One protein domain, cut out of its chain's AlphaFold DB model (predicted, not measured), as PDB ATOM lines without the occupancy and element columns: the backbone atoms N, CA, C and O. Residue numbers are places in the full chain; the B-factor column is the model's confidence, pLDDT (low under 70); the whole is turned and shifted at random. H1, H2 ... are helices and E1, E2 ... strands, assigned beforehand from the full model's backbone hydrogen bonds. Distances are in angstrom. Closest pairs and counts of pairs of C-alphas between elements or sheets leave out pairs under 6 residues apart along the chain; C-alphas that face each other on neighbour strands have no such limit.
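This is residues 10 to 72 of the 72 residues of the protein "YlzJ-like protein" of Evansella caseinilytica (UniProt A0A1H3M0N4). A strongly twisted meander of three strands, each the antiparallel neighbour of the one before, makes the body, with the short helix H2 past one end of E3 and the last residues, 67 to 72, folding back beside E3. At the first printed residues an arm, residues 10 to 18, sticks out. The printed part has 63 residues with two named helices and three named strands, in the order H1, E1, E2, E3, H2; the sheet's order is E1, E2, E3, and the class is mixed, helices and strands. The whole is loose, with a radius of gyration of the C-alphas of 13.3 A, and flat, spanning 38 by 33 by 16 A.

H1, residues 17 to 21, begins with C-alpha 17 at (-53.611, -94.786, 3.257). E1, residues 23 to 28, is 15.8 A long. E2, residues 31 to 38, is 22.1 A long. E3, residues 47 to 55, is 22.2 A long and bends by 60 degrees at residue 51. H2, residues 58 to 62, ends with C-alpha 62 at (-25.211, -107.019, 4.202).

H1 is not on the sheet, but only just, with 4 pairs of C-alphas within 10 A. The hairpin of E1 and E2 has N 26 and O 33 within hydrogen-bond range at 2.8 A. In the hairpin of E2 and E3, N 36 and O 49 are 2.8 A apart. H2 only grazes the sheet with residues 60 to 61; the closest C-alphas of E3 and H2, Leu 53 and Tyr 61, are 7.3 A apart. H1 and H2 are apart; in both, every O i to N i+4 pair is within hydrogen-bond range.

The C-alphas farthest apart, Leu 11 and Pro 44, are 39.9 A apart. The printed part has no cut, and no link is long. Residues 39 to 46 have pLDDT under 70.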
ATOM      1  N   GLU A  10     -52.978-106.077  -5.588       77.19
ATOM      2  CA  GLU A  10     -53.336-104.730  -5.126       77.19
ATOM      3  C   GLU A  10     -54.847-104.453  -5.202       77.19
ATOM      4  O   GLU A  10     -55.363-103.646  -4.436       77.19
ATOM      5  N   LEU A  11     -55.581-105.140  -6.093       78.69
ATOM      6  CA  LEU A  11     -57.048-105.051  -6.170       78.69
ATOM      7  C   LEU A  11     -57.738-105.898  -5.094       78.69
ATOM      8  O   LEU A  11     -58.848-105.578  -4.680       78.69
ATOM      9  N   VAL A  12     -57.101-106.992  -4.669       82.62
ATOM     10  CA  VAL A  12     -57.638-107.907  -3.649       82.62
ATOM     11  C   VAL A  12     -57.321-107.399  -2.240       82.62
ATOM     12  O   VAL A  12     -58.142-107.538  -1.336       82.62
ATOM     13  N   TYR A  13     -56.151-106.785  -2.070       82.19
ATOM     14  CA  TYR A  13     -55.657-106.215  -0.822       82.19
ATOM     15  C   TYR A  13     -55.295-104.744  -1.056       82.19
ATOM     16  O   TYR A  13     -54.119-104.432  -1.261       82.19
ATOM     17  N   PRO A  14     -56.294-103.841  -1.081       76.50
ATOM     18  CA  PRO A  14     -56.023-102.420  -1.208       76.50
ATOM     19  C   PRO A  14     -55.168-101.973  -0.022       76.50
ATOM     20  O   PRO A  14     -55.467-102.298   1.127       76.50
ATOM     21  N   ALA A  15     -54.085-101.258  -0.313       77.81
ATOM     22  CA  ALA A  15     -53.230-100.706   0.723       77.81
ATOM     23  C   ALA A  15     -53.966 -99.575   1.456       77.81
ATOM     24  O   ALA A  15     -54.598 -98.731   0.817       77.81
ATOM     25  N   ASP A  16     -53.883 -99.566   2.786       82.81
ATOM     26  CA  ASP A  16     -54.490 -98.524   3.607       82.81
ATOM     27  C   ASP A  16     -53.657 -97.234   3.507       82.81
ATOM     28  O   ASP A  16     -52.426 -97.263   3.609       82.81
ATOM     29  N   GLU A  17     -54.303 -96.084   3.304       80.00
ATOM     30  CA  GLU A  17     -53.611 -94.786   3.257       80.00
ATOM     31  C   GLU A  17     -52.873 -94.492   4.570       80.00
ATOM     32  O   GLU A  17     -51.805 -93.870   4.571       80.00
ATOM     33  N   GLU A  18     -53.405 -94.979   5.691       81.56
ATOM     34  CA  GLU A  18     -52.798 -94.793   7.005       81.56
ATOM     35  C   GLU A  18     -51.461 -95.540   7.147       81.56
ATOM     36  O   GLU A  18     -50.590 -95.088   7.896       81.56
ATOM     37  N   ASP A  19     -51.249 -96.630   6.403       78.31
ATOM     38  CA  ASP A  19     -49.971 -97.352   6.395       78.31
ATOM     39  C   ASP A  19     -48.879 -96.567   5.661       78.31
ATOM     40  O   ASP A  19     -47.716 -96.605   6.067       78.31
ATOM     41  N   TYR A  20     -49.238 -95.780   4.642       80.25
ATOM     42  CA  TYR A  20     -48.295 -94.883   3.969       80.25
ATOM     43  C   TYR A  20     -47.952 -93.658   4.819       80.25
ATOM     44  O   TYR A  20     -46.803 -93.221   4.826       80.25
ATOM     45  N   ARG A  21     -48.912 -93.103   5.573       84.00
ATOM     46  CA  ARG A  21     -48.678 -91.903   6.405       84.00
ATOM     47  C   ARG A  21     -47.701 -92.129   7.554       84.00
ATOM     48  O   ARG A  21     -47.056 -91.178   7.995       84.00
ATOM     49  N   LYS A  22     -47.603 -93.358   8.067       87.00
ATOM     50  CA  LYS A  22     -46.682 -93.709   9.165       87.00
ATOM     51  C   LYS A  22     -45.243 -93.902   8.695       87.00
ATOM     52  O   LYS A  22     -44.341 -93.947   9.536       87.00
ATOM     53  N   GLN A  23     -45.042 -94.024   7.383       89.69
ATOM     54  CA  GLN A  23     -43.747 -94.271   6.777       89.69
ATOM     55  C   GLN A  23     -43.049 -92.962   6.398       89.69
ATOM     56  O   GLN A  23     -43.660 -92.011   5.917       89.69
ATOM     57  N   GLU A  24     -41.740 -92.924   6.600       89.81
ATOM     58  CA  GLU A  24     -40.880 -91.788   6.300       89.81
ATOM     59  C   GLU A  24     -39.620 -92.271   5.577       89.81
ATOM     60  O   GLU A  24     -39.120 -93.369   5.833       89.81
ATOM     61  N   LEU A  25     -39.112 -91.459   4.650       91.44
ATOM     62  CA  LEU A  25     -37.864 -91.732   3.943       91.44
ATOM     63  C   LEU A  25     -36.708 -90.999   4.618       91.44
ATOM     64  O   LEU A  25     -36.707 -89.774   4.715       91.44
ATOM     65  N   VAL A  26     -35.694 -91.755   5.024       90.31
ATOM     66  CA  VAL A  26     -34.475 -91.248   5.654       90.31
ATOM     67  C   VAL A  26     -33.293 -91.485   4.721       90.31
ATOM     68  O   VAL A  26     -33.047 -92.607   4.279       90.31
ATOM     69  N   ALA A  27     -32.545 -90.430   4.409       90.44
ATOM     70  CA  ALA A  27     -31.351 -90.538   3.578       90.44
ATOM     71  C   ALA A  27     -30.184 -91.157   4.363       90.44
ATOM     72  O   ALA A  27     -29.902 -90.753   5.492       90.44
ATOM     73  N   ILE A  28     -29.471 -92.095   3.737       87.94
ATOM     74  CA  ILE A  28     -28.234 -92.682   4.258       87.94
ATOM     75  C   ILE A  28     -27.117 -92.580   3.211       87.94
ATOM     76  O   ILE A  28     -27.395 -92.437   2.017       87.94
ATOM     77  N   PRO A  29     -25.837 -92.673   3.609       85.38
ATOM     78  CA  PRO A  29     -24.751 -92.773   2.644       85.38
ATOM     79  C   PRO A  29     -24.961 -93.994   1.737       85.38
ATOM     80  O   PRO A  29     -24.942 -95.126   2.210       85.38
ATOM     81  N   GLY A  30     -25.187 -93.759   0.443       85.38
ATOM     82  CA  GLY A  30     -25.384 -94.820  -0.553       85.38
ATOM     83  C   GLY A  30     -26.827 -95.308  -0.736       85.38
ATOM     84  O   GLY A  30     -27.041 -96.268  -1.476       85.38
ATOM     85  N   GLY A  31     -27.834 -94.673  -0.125       89.12
ATOM     86  CA  GLY A  31     -29.232 -95.051  -0.349       89.12
ATOM     87  C   GLY A  31     -30.254 -94.277   0.479       89.12
ATOM     88  O   GLY A  31     -29.989 -93.202   1.014       89.12
ATOM     89  N   GLN A  32     -31.449 -94.844   0.585       92.00
ATOM     90  CA  GLN A  32     -32.527 -94.359   1.440       92.00
ATOM     91  C   GLN A  32     -33.092 -95.515   2.264       92.00
ATOM     92  O   GLN A  32     -33.075 -96.670   1.841       92.00
ATOM     93  N   LEU A  33     -33.603 -95.206   3.446       91.38
ATOM     94  CA  LEU A  33     -34.334 -96.132   4.295       91.38
ATOM     95  C   LEU A  33     -35.778 -95.679   4.373       91.38
ATOM     96  O   LEU A  33     -36.055 -94.517   4.648       91.38
ATOM     97  N   LEU A  34     -36.687 -96.616   4.174       92.62
ATOM     98  CA  LEU A  34     -38.085 -96.451   4.517       92.62
ATOM     99  C   LEU A  34     -38.256 -96.904   5.964       92.62
ATOM    100  O   LEU A  34     -37.973 -98.064   6.274       92.62
ATOM    101  N   VAL A  35     -38.681 -96.000   6.839       91.25
ATOM    102  CA  VAL A  35     -38.858 -96.259   8.271       91.25
ATOM    103  C   VAL A  35     -40.291 -95.978   8.692       91.25
ATOM    104  O   VAL A  35     -40.937 -95.107   8.129       91.25
ATOM    105  N   GLU A  36     -40.788 -96.691   9.692       90.38
ATOM    106  CA  GLU A  36     -42.128 -96.517  10.249       90.38
ATOM    107  C   GLU A  36     -42.041 -96.075  11.710       90.38
ATOM    108  O   GLU A  36     -41.260 -96.627  12.490       90.38
ATOM    109  N   LYS A  37     -42.850 -95.084  12.096       85.81
ATOM    110  CA  LYS A  37     -42.940 -94.615  13.486       85.81
ATOM    111  C   LYS A  37     -43.666 -95.644  14.350       85.81
ATOM    112  O   LYS A  37     -44.850 -95.896  14.152       85.81
ATOM    113  N   VAL A  38     -42.985 -96.179  15.363       81.31
ATOM    114  CA  VAL A  38     -43.587 -97.111  16.323       81.31
ATOM    115  C   VAL A  38     -44.137 -96.318  17.506       81.31
ATOM    116  O   VAL A  38     -43.450 -96.035  18.486       81.31
ATOM    117  N   THR A  39     -45.409 -95.941  17.431       64.25
ATOM    118  CA  THR A  39     -46.143 -95.393  18.578       64.25
ATOM    119  C   THR A  39     -46.625 -96.540  19.466       64.25
ATOM    120  O   THR A  39     -47.623 -97.179  19.145       64.25
ATOM    121  N   GLY A  40     -45.929 -96.826  20.575       60.38
ATOM    122  CA  GLY A  40     -46.431 -97.791  21.569       60.38
ATOM    123  C   GLY A  40     -45.407 -98.535  22.430       60.38
ATOM    124  O   GLY A  40     -45.803 -99.228  23.362       60.38
ATOM    125  N   THR A  41     -44.103 -98.413  22.180       51.84
ATOM    126  CA  THR A  41     -43.082 -99.059  23.022       51.84
ATOM    127  C   THR A  41     -42.729 -98.183  24.222       51.84
ATOM    128  O   THR A  41     -42.246 -97.063  24.067       51.84
ATOM    129  N   ALA A  42     -42.977 -98.706  25.426       46.75
ATOM    130  CA  ALA A  42     -42.747 -98.076  26.725       46.75
ATOM    131  C   ALA A  42     -41.248 -97.860  27.036       46.75
ATOM    132  O   ALA A  42     -40.656 -98.561  27.854       46.75
ATOM    133  N   GLY A  43     -40.634 -96.876  26.381       54.69
ATOM    134  CA  GLY A  43     -39.292 -96.373  26.671       54.69
ATOM    135  C   GLY A  43     -39.180 -94.880  26.332       54.69
ATOM    136  O   GLY A  43     -40.001 -94.364  25.572       54.69
ATOM    137  N   PRO A  44     -38.200 -94.150  26.891       48.78
ATOM    138  CA  PRO A  44     -38.036 -92.724  26.640       48.78
ATOM    139  C   PRO A  44     -37.390 -92.518  25.260       48.78
ATOM    140  O   PRO A  44     -36.176 -92.389  25.149       48.78
ATOM    141  N   GLY A  45     -38.189 -92.530  24.193       59.94
ATOM    142  CA  GLY A  45     -37.715 -92.216  22.844       59.94
ATOM    143  C   GLY A  45     -38.731 -92.539  21.751       59.94
ATOM    144  O   GLY A  45     -39.453 -93.529  21.842       59.94
ATOM    145  N   MET A  46     -38.782 -91.703  20.709       63.50
ATOM    146  CA  MET A  46     -39.450 -92.052  19.451       63.50
ATOM    147  C   MET A  46     -38.632 -93.155  18.774       63.50
ATOM    148  O   MET A  46     -37.519 -92.889  18.340       63.50
ATOM    149  N   GLN A  47     -39.170 -94.374  18.722       77.62
ATOM    150  CA  GLN A  47     -38.536 -95.502  18.040       77.62
ATOM    151  C   GLN A  47     -39.075 -95.616  16.614       77.62
ATOM    152  O   GLN A  47     -40.288 -95.556  16.386       77.62
ATOM    153  N   TYR A  48     -38.173 -95.810  15.663       85.31
ATOM    154  CA  TYR A  48     -38.492 -96.042  14.264       85.31
ATOM    155  C   TYR A  48     -38.115 -97.469  13.894       85.31
ATOM    156  O   TYR A  48     -37.082 -97.983  14.311       85.31
ATOM    157  N   ARG A  49     -38.938 -98.127  13.086       89.25
ATOM    158  CA  ARG A  49     -38.644 -99.453  12.546       89.25
ATOM    159  C   ARG A  49     -38.266 -99.335  11.084       89.25
ATOM    160  O   ARG A  49     -39.013 -98.758  10.305       89.25
ATOM    161  N   ILE A  50     -37.150 -99.928  10.683       91.12
ATOM    162  CA  ILE A  50     -36.765-100.004   9.274       91.12
ATOM    163  C   ILE A  50     -37.726-100.959   8.556       91.12
ATOM    164  O   ILE A  50     -37.792-102.143   8.882       91.12
ATOM    165  N   VAL A  51     -38.461-100.457   7.568       91.50
ATOM    166  CA  VAL A  51     -39.360-101.241   6.710       91.50
ATOM    167  C   VAL A  51     -38.597-101.769   5.501       91.50
ATOM    168  O   VAL A  51     -38.724-102.941   5.147       91.50
ATOM    169  N   ARG A  52     -37.786-100.917   4.860       91.19
ATOM    170  CA  ARG A  52     -37.084-101.276   3.624       91.19
ATOM    171  C   ARG A  52     -35.816-100.457   3.408       91.19
ATOM    172  O   ARG A  52     -35.818 -99.246   3.591       91.19
ATOM    173  N   LEU A  53     -34.771-101.119   2.915       92.06
ATOM    174  CA  LEU A  53     -33.590-100.472   2.346       92.06
ATOM    175  C   LEU A  53     -33.797-100.227   0.845       92.06
ATOM    176  O   LEU A  53     -34.105-101.145   0.084       92.06
ATOM    177  N   LEU A  54     -33.618 -98.978   0.428       91.69
ATOM    178  CA  LEU A  54     -33.651 -98.515  -0.954       91.69
ATOM    179  C   LEU A  54     -32.233 -98.107  -1.355       91.69
ATOM    180  O   LEU A  54     -31.846 -96.942  -1.273       91.69
ATOM    181  N   SER A  55     -31.435 -99.087  -1.761       90.00
ATOM    182  CA  SER A  55     -30.077 -98.853  -2.239       90.00
ATOM    183  C   SER A  55     -29.774 -99.712  -3.460       90.00
ATOM    184  O   SER A  55     -30.340-100.791  -3.637       90.00
ATOM    185  N   THR A  56     -28.881 -99.207  -4.303       88.06
ATOM    186  CA  THR A  56     -28.266 -99.943  -5.409       88.06
ATOM    187  C   THR A  56     -26.982-100.664  -4.991       88.06
ATOM    188  O   THR A  56     -26.468-101.460  -5.772       88.06
ATOM    189  N   ASP A  57     -26.458-100.397  -3.790       89.94
ATOM    190  CA  ASP A  57     -25.246-101.022  -3.264       89.94
ATOM    191  C   ASP A  57     -25.590-102.306  -2.478       89.94
ATOM    192  O   ASP A  57     -26.231-102.233  -1.423       89.94
ATOM    193  N   PRO A  58     -25.160-103.494  -2.943       86.94
ATOM    194  CA  PRO A  58     -25.411-104.750  -2.241       86.94
ATOM    195  C   PRO A  58     -24.713-104.832  -0.877       86.94
ATOM    196  O   PRO A  58     -25.184-105.566  -0.011       86.94
ATOM    197  N   TYR A  59     -23.630-104.082  -0.640       89.62
ATOM    198  CA  TYR A  59     -22.960-104.084   0.663       89.62
ATOM    199  C   TYR A  59     -23.846-103.496   1.762       89.62
ATOM    200  O   TYR A  59     -23.800-103.968   2.897       89.62
ATOM    201  N   LEU A  60     -24.713-102.534   1.428       88.06
ATOM    202  CA  LEU A  60     -25.663-101.969   2.386       88.06
ATOM    203  C   LEU A  60     -26.735-102.980   2.811       88.06
ATOM    204  O   LEU A  60     -27.231-102.895   3.930       88.06
ATOM    205  N   TYR A  61     -27.057-103.963   1.968       84.25
ATOM    206  CA  TYR A  61     -27.957-105.058   2.340       84.25
ATOM    207  C   TYR A  61     -27.311-106.036   3.335       84.25
ATOM    208  O   TYR A  61     -28.003-106.644   4.150       84.25
ATOM    209  N   LEU A  62     -25.982-106.177   3.283       88.19
ATOM    210  CA  LEU A  62     -25.211-107.019   4.202       88.19
ATOM    211  C   LEU A  62     -24.935-106.331   5.545       88.19
ATOM    212  O   LEU A  62     -24.597-107.003   6.516       88.19
ATOM    213  N   ASP A  63     -25.083-105.008   5.617       89.50
ATOM    214  CA  ASP A  63     -24.911-104.254   6.852       89.50
ATOM    215  C   ASP A  63     -26.119-104.451   7.776       89.50
ATOM    216  O   ASP A  63     -27.237-104.005   7.502       89.50
ATOM    217  N   GLU A  64     -25.881-105.085   8.922       87.94
ATOM    218  CA  GLU A  64     -26.905-105.351   9.930       87.94
ATOM    219  C   GLU A  64     -27.635-104.088  10.402       87.94
ATOM    220  O   GLU A  64     -28.757-104.167  10.906       87.94
ATOM    221  N   ARG A  65     -27.021-102.904  10.276       87.06
ATOM    222  CA  ARG A  65     -27.619-101.620  10.678       87.06
ATOM    223  C   ARG A  65     -28.797-101.215   9.805       87.06
ATOM    224  O   ARG A  65     -29.675-100.510  10.292       87.06
ATOM    225  N   PHE A  66     -28.829-101.671   8.558       87.56
ATOM    226  CA  PHE A  66     -29.838-101.286   7.572       87.56
ATOM    227  C   PHE A  66     -30.824-102.410   7.254       87.56
ATOM    228  O   PHE A  66     -31.650-102.280   6.347       87.56
ATOM    229  N   GLN A  67     -30.764-103.509   8.010       88.31
ATOM    230  CA  GLN A  67     -31.649-104.644   7.805       88.31
ATOM    231  C   GLN A  67     -33.110-104.286   8.128       88.31
ATOM    232  O   GLN A  67     -33.396-103.706   9.183       88.31
ATOM    233  N   PRO A  68     -34.057-104.664   7.248       89.31
ATOM    234  CA  PRO A  68     -35.481-104.550   7.529       89.31
ATOM    235  C   PRO A  68     -35.858-105.234   8.846       89.31
ATOM    236  O   PRO A  68     -35.408-106.337   9.147       89.31
ATOM    237  N   GLY A  69     -36.714-104.587   9.630       86.62
ATOM    238  CA  GLY A  69     -37.168-105.060  10.934       86.62
ATOM    239  C   GLY A  69     -36.363-104.537  12.120       86.62
ATOM    240  O   GLY A  69     -36.829-104.682  13.249       86.62
ATOM    241  N   ARG A  70     -35.210-103.899  11.895       86.69
ATOM    242  CA  ARG A  70     -34.421-103.284  12.966       86.69
ATOM    243  C   ARG A  70     -35.087-102.008  13.490       86.69
ATOM    244  O   ARG A  70     -35.697-101.265  12.723       86.69
ATOM    245  N   TYR A  71     -34.939-101.761  14.790       85.81
ATOM    246  CA  TYR A  71     -35.407-100.548  15.463       85.81
ATOM    247  C   TYR A  71     -34.241 -99.567  15.646       85.81
ATOM    248  O   TYR A  71     -33.142 -99.994  16.017       85.81
ATOM    249  N   ILE A  72     -34.483 -98.285  15.372       78.50
ATOM    250  CA  ILE A  72     -33.542 -97.161  15.510       78.50
ATOM    251  C   ILE A  72     -34.176 -95.997  16.269       78.50
ATOM    252  O   ILE A  72     -35.422 -95.863  16.238       78.50
TER     253      ILE A  72